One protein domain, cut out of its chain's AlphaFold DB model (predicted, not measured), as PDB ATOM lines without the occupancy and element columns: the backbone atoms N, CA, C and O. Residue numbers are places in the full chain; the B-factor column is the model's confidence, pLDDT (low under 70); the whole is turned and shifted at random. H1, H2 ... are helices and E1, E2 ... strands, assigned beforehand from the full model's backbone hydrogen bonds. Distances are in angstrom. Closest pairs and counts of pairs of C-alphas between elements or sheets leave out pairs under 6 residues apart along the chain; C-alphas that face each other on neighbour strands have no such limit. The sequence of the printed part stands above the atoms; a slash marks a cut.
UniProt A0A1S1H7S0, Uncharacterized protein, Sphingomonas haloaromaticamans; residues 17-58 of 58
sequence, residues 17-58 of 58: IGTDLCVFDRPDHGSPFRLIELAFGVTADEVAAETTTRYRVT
ATOM      1  N   ILE A  17       2.042  34.811 -18.121       93.50
ATOM      2  CA  ILE A  17       2.017  34.066 -19.379       93.50
ATOM      3  C   ILE A  17       3.105  34.649 -20.278       93.50
ATOM      4  O   ILE A  17       2.997  35.789 -20.719       93.50
ATOM      5  N   GLY A  18       4.150  33.866 -20.539       94.56
ATOM      6  CA  GLY A  18       5.188  34.201 -21.512       94.56
ATOM      7  C   GLY A  18       4.951  33.474 -22.832       94.56
ATOM      8  O   GLY A  18       4.682  32.269 -22.832       94.56
ATOM      9  N   THR A  19       5.062  34.199 -23.938       95.62
ATOM     10  CA  THR A  19       5.014  33.655 -25.300       95.62
ATOM     11  C   THR A  19       6.249  34.087 -26.090       95.62
ATOM     12  O   THR A  19       7.133  34.773 -25.579       95.62
ATOM     13  N   ASP A  20       6.318  33.672 -27.346       96.81
ATOM     14  CA  ASP A  20       7.283  34.171 -28.324       96.81
ATOM     15  C   ASP A  20       7.044  35.639 -28.716       96.81
ATOM     16  O   ASP A  20       7.969  36.295 -29.186       96.81
ATOM     17  N   LEU A  21       5.835  36.165 -28.489       97.62
ATOM     18  CA  LEU A  21       5.469  37.544 -28.821       97.62
ATOM     19  C   LEU A  21       5.631  38.512 -27.647       97.62
ATOM     20  O   LEU A  21       6.029  39.661 -27.841       97.62
ATOM     21  N   CYS A  22       5.268  38.092 -26.434       97.75
ATOM     22  CA  CYS A  22       5.177  39.003 -25.299       97.75
ATOM     23  C   CYS A  22       5.073  38.295 -23.945       97.75
ATOM     24  O   CYS A  22       4.885  37.079 -23.856       97.75
ATOM     25  N   VAL A  23       5.150  39.092 -22.880       97.19
ATOM     26  CA  VAL A  23       4.813  38.672 -21.521       97.19
ATOM     27  C   VAL A  23       3.551  39.400 -21.076       97.19
ATOM     28  O   VAL A  23       3.497  40.635 -21.046       97.19
ATOM     29  N   PHE A  24       2.548  38.615 -20.690       96.50
ATOM     30  CA  PHE A  24       1.397  39.093 -19.944       96.50
ATOM     31  C   PHE A  24       1.547  38.756 -18.469       96.50
ATOM     32  O   PHE A  24       1.969  37.653 -18.116       96.50
ATOM     33  N   ASP A  25       1.106  39.663 -17.608       94.88
ATOM     34  CA  ASP A  25       0.870  39.348 -16.207       94.88
ATOM     35  C   ASP A  25      -0.599  39.532 -15.829       94.88
ATOM     36  O   ASP A  25      -1.412  40.116 -16.563       94.88
ATOM     37  N   ARG A  26      -0.946  38.984 -14.668       92.06
ATOM     38  CA  ARG A  26      -2.262  39.137 -14.075       92.06
ATOM     39  C   ARG A  26      -2.123  39.292 -12.560       92.06
ATOM     40  O   ARG A  26      -1.728  38.339 -11.900       92.06
ATOM     41  N   PRO A  27      -2.472  40.457 -11.988       85.00
ATOM     42  CA  PRO A  27      -2.285  40.687 -10.556       85.00
ATOM     43  C   PRO A  27      -3.274  39.898  -9.683       85.00
ATOM     44  O   PRO A  27      -2.963  39.611  -8.532       85.00
ATOM     45  N   ASP A  28      -4.457  39.559 -10.208       85.81
ATOM     46  CA  ASP A  28      -5.465  38.750  -9.520       85.81
ATOM     47  C   ASP A  28      -6.518  38.170 -10.490       85.81
ATOM     48  O   ASP A  28      -6.640  38.573 -11.647       85.81
ATOM     49  N   HIS A  29      -7.332  37.242  -9.985       81.00
ATOM     50  CA  HIS A  29      -8.358  36.501 -10.731       81.00
ATOM     51  C   HIS A  29      -9.522  37.327 -11.292       81.00
ATOM     52  O   HIS A  29     -10.253  36.823 -12.153       81.00
ATOM     53  N   GLY A  30      -9.735  38.548 -10.807       81.69
ATOM     54  CA  GLY A  30     -10.755  39.480 -11.294       81.69
ATOM     55  C   GLY A  30     -10.197  40.523 -12.260       81.69
ATOM     56  O   GLY A  30     -10.938  41.051 -13.087       81.69
ATOM     57  N   SER A  31      -8.894  40.780 -12.201       87.75
ATOM     58  CA  SER A  31      -8.230  41.762 -13.050       87.75
ATOM     59  C   SER A  31      -8.027  41.274 -14.490       87.75
ATOM     60  O   SER A  31      -7.881  40.066 -14.723       87.75
ATOM     61  N   PRO A  32      -8.011  42.191 -15.477       89.75
ATOM     62  CA  PRO A  32      -7.598  41.879 -16.841       89.75
ATOM     63  C   PRO A  32      -6.094  41.579 -16.904       89.75
ATOM     64  O   PRO A  32      -5.329  42.027 -16.050       89.75
ATOM     65  N   PHE A  33      -5.675  40.865 -17.948       94.00
ATOM     66  CA  PHE A  33      -4.255  40.710 -18.260       94.00
ATOM     67  C   PHE A  33      -3.636  42.059 -18.636       94.00
ATOM     68  O   PHE A  33      -4.300  42.925 -19.229       94.00
ATOM     69  N   ARG A  34      -2.357  42.235 -18.314       95.62
ATOM     70  CA  ARG A  34      -1.576  43.404 -18.721       95.62
ATOM     71  C   ARG A  34      -0.426  42.948 -19.596       95.62
ATOM     72  O   ARG A  34       0.276  42.011 -19.236       95.62
ATOM     73  N   LEU A  35      -0.253  43.607 -20.735       96.69
ATOM     74  CA  LEU A  35       0.941  43.459 -21.557       96.69
ATOM     75  C   LEU A  35       2.059  44.238 -20.868       96.69
ATOM     76  O   LEU A  35       1.943  45.461 -20.750       96.69
ATOM     77  N   ILE A  36       3.082  43.532 -20.385       96.75
ATOM     78  CA  ILE A  36       4.180  44.136 -19.614       96.75
ATOM     79  C   ILE A  36       5.520  44.110 -20.352       96.75
ATOM     80  O   ILE A  36       6.401  44.900 -20.027       96.75
ATOM     81  N   GLU A  37       5.675  43.248 -21.361       97.12
ATOM     82  CA  GLU A  37       6.896  43.166 -22.169       97.12
ATOM     83  C   GLU A  37       6.582  42.666 -23.584       97.12
ATOM     84  O   GLU A  37       5.751  41.775 -23.755       97.12
ATOM     85  N   LEU A  38       7.255  43.223 -24.593       98.12
ATOM     86  CA  LEU A  38       7.227  42.751 -25.979       98.12
ATOM     87  C   LEU A  38       8.540  42.037 -26.291       98.12
ATOM     88  O   LEU A  38       9.612  42.509 -25.904       98.12
ATOM     89  N   ALA A  39       8.465  40.934 -27.030       97.56
ATOM     90  CA  ALA A  39       9.657  40.301 -27.568       97.56
ATOM     91  C   ALA A  39      10.368  41.232 -28.567       97.56
ATOM     92  O   ALA A  39       9.788  42.169 -29.123       97.56
ATOM     93  N   PHE A  40      11.658  40.982 -28.800       97.12
ATOM     94  CA  PHE A  40      12.463  41.822 -29.682       97.12
ATOM     95  C   PHE A  40      11.875  41.880 -31.098       97.12
ATOM     96  O   PHE A  40      11.736  40.857 -31.764       97.12
ATOM     97  N   GLY A  41      11.587  43.095 -31.568       96.69
ATOM     98  CA  GLY A  41      11.032  43.335 -32.900       96.69
ATOM     99  C   GLY A  41       9.520  43.121 -33.015       96.69
ATOM    100  O   GLY A  41       8.987  43.386 -34.086       96.69
ATOM    101  N   VAL A  42       8.844  42.701 -31.941       97.94
ATOM    102  CA  VAL A  42       7.384  42.555 -31.908       97.94
ATOM    103  C   VAL A  42       6.732  43.883 -31.542       97.94
ATOM    104  O   VAL A  42       7.210  44.619 -30.673       97.94
ATOM    105  N   THR A  43       5.621  44.195 -32.202       97.00
ATOM    106  CA  THR A  43       4.829  45.406 -31.952       97.00
ATOM    107  C   THR A  43       3.553  45.104 -31.164       97.00
ATOM    108  O   THR A  43       3.037  43.989 -31.162       97.00
ATOM    109  N   ALA A  44       2.995  46.120 -30.502       95.81
ATOM    110  CA  ALA A  44       1.733  45.964 -29.776       95.81
ATOM    111  C   ALA A  44       0.544  45.630 -30.700       95.81
ATOM    112  O   ALA A  44      -0.382  44.948 -30.264       95.81
ATOM    113  N   ASP A  45       0.576  46.082 -31.959       96.50
ATOM    114  CA  ASP A  45      -0.462  45.792 -32.955       96.50
ATOM    115  C   ASP A  45      -0.441  44.322 -33.388       96.50
ATOM    116  O   ASP A  45      -1.498  43.710 -33.524       96.50
ATOM    117  N   GLU A  46       0.747  43.730 -33.539       96.88
ATOM    118  CA  GLU A  46       0.898  42.291 -33.802       96.88
ATOM    119  C   GLU A  46       0.326  41.463 -32.647       96.88
ATOM    120  O   GLU A  46      -0.463  40.546 -32.870       96.88
ATOM    121  N   VAL A  47       0.634  41.834 -31.399       97.06
ATOM    122  CA  VAL A  47       0.045  41.176 -30.221       97.06
ATOM    123  C   VAL A  47      -1.480  41.329 -30.205       97.06
ATOM    124  O   VAL A  47      -2.187  40.373 -29.887       97.06
ATOM    125  N   ALA A  48      -2.006  42.502 -30.573       95.88
ATOM    126  CA  ALA A  48      -3.446  42.752 -30.616       95.88
ATOM    127  C   ALA A  48      -4.153  41.948 -31.717       95.88
ATOM    128  O   ALA A  48      -5.292  41.523 -31.519       95.88
ATOM    129  N   ALA A  49      -3.490  41.718 -32.853       96.88
ATOM    130  CA  ALA A  49      -4.014  40.901 -33.944       96.88
ATOM    131  C   ALA A  49      -4.134  39.418 -33.550       96.88
ATOM    132  O   ALA A  49      -5.116  38.768 -33.908       96.88
ATOM    133  N   GLU A  50      -3.179  38.912 -32.763       96.62
ATOM    134  CA  GLU A  50      -3.120  37.506 -32.336       96.62
ATOM    135  C   GLU A  50      -3.852  37.230 -31.005       96.62
ATOM    136  O   GLU A  50      -3.985  36.079 -30.582       96.62
ATOM    137  N   THR A  51      -4.371  38.263 -30.330       96.06
ATOM    138  CA  THR A  51      -5.003  38.131 -29.007       96.06
ATOM    139  C   THR A  51      -6.488  38.489 -29.035       96.06
ATOM    140  O   THR A  51      -6.883  39.619 -29.298       96.06
ATOM    141  N   THR A  52      -7.343  37.534 -28.660       94.44
ATOM    142  CA  THR A  52      -8.807  37.732 -28.612       94.44
ATOM    143  C   THR A  52      -9.320  38.252 -27.269       94.44
ATOM    144  O   THR A  52     -10.385  38.869 -27.196       94.44
ATOM    145  N   THR A  53      -8.585  38.000 -26.184       91.19
ATOM    146  CA  THR A  53      -8.948  38.473 -24.843       91.19
ATOM    147  C   THR A  53      -8.545  39.930 -24.667       91.19
ATOM    148  O   THR A  53      -7.489  40.358 -25.115       91.19
ATOM    149  N   ARG A  54      -9.370  40.706 -23.962       90.62
ATOM    150  CA  ARG A  54      -9.029  42.092 -23.629       90.62
ATOM    151  C   ARG A  54      -7.871  42.138 -22.634       90.62
ATOM    152  O   ARG A  54      -7.931  41.502 -21.584       90.62
ATOM    153  N   TYR A  55      -6.886  42.972 -22.934       92.75
ATOM    154  CA  TYR A  55      -5.771  43.294 -22.052       92.75
ATOM    155  C   TYR A  55      -5.492  44.798 -22.086       92.75
ATOM    156  O   TYR A  55      -6.030  45.529 -22.922       92.75
ATOM    157  N   ARG A  56      -4.665  45.271 -21.154       91.94
ATOM    158  CA  ARG A  56      -4.205  46.664 -21.111       91.94
ATOM    159  C   ARG A  56      -2.705  46.738 -21.384       91.94
ATOM    160  O   ARG A  56      -1.949  45.941 -20.839       91.94
ATOM    161  N   VAL A  57      -2.288  47.715 -22.185       87.19
ATOM    162  CA  VAL A  57      -0.875  48.098 -22.328       87.19
ATOM    163  C   VAL A  57      -0.515  49.034 -21.176       87.19
ATOM    164  O   VAL A  57      -1.278  49.972 -20.899       87.19
ATOM    165  N   THR A  58       0.583  48.743 -20.476       77.94
ATOM    166  CA  THR A  58       1.001  49.468 -19.262       77.94
ATOM    167  C   THR A  58       2.377  50.079 -19.435       77.94
ATOM    168  O   THR A  58       3.202  49.452 -20.129       77.94
TER     169      THR A  58
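Overview. This is residues 17 to 58 of the 58 residues of an uncharacterized protein of Sphingomonas haloaromaticamans (UniProt A0A1S1H7S0). A small three-stranded sheet is built from a hairpin of E1 and E2 with the short strand E3 on the other side of E2, and one short helix, H1, only grazes it. The links at residues 26 to 32 and 39 to 43 make the two ends of the long axis, and residues 17 to 18 fold back beside E1. The printed part has 42 residues, with three named strands and one named helix in the order E1, E2, H1, E3; the sheet runs E1, E2, E3 and is mixed. The class is mixed, helices and strands, with under half of the residues in named elements. The whole is compact, with a radius of gyration of the C-alphas of 9.9 A, and elongated, spanning 30 by 16 by 16 A.

Along the chain. E1, residues 22 to 25, begins with C-alpha 22 at (5.177, 39.003, -25.299) and is 10.1 A long. E2, residues 33 to 38, measures 14.0 A. H1, residues 44 to 50, measures 10.1 A. E3, residues 55 to 57, measures 6.9 A and ends with C-alpha 57 at (-0.875, 48.098, -22.328).

Arrangement. E1 and E2 are antiparallel at 147 degrees, with N 23 and O 37 2.9 A apart, within hydrogen-bond range. Residues 17 to 18 pair antiparallel with residues 23 to 24 of E1. E2 and E3 are parallel at 44 degrees, with N 35 and O 56 within range at 2.9 A. E1 and E3, the edge strands, are apart. E2, H1 and E3 form a strand-helix-strand unit, two parallel neighbour strands with a helix between, and its crossover is right-handed. H1 is on the sheet but only grazes it, with residues 44 to 48; the closest C-alphas of E2 and H1, Leu 38 and Ala 44, are 7.4 A apart. In H1 every O i to N i+4 pair is within hydrogen-bond range.

Size, cuts and confidence. The two C-alphas farthest apart, those of Gly 30 and Gly 41, are 30.9 A apart. The printed part has no cut and no long link. Its mean pLDDT is 93.6, and no printed residue is under 70.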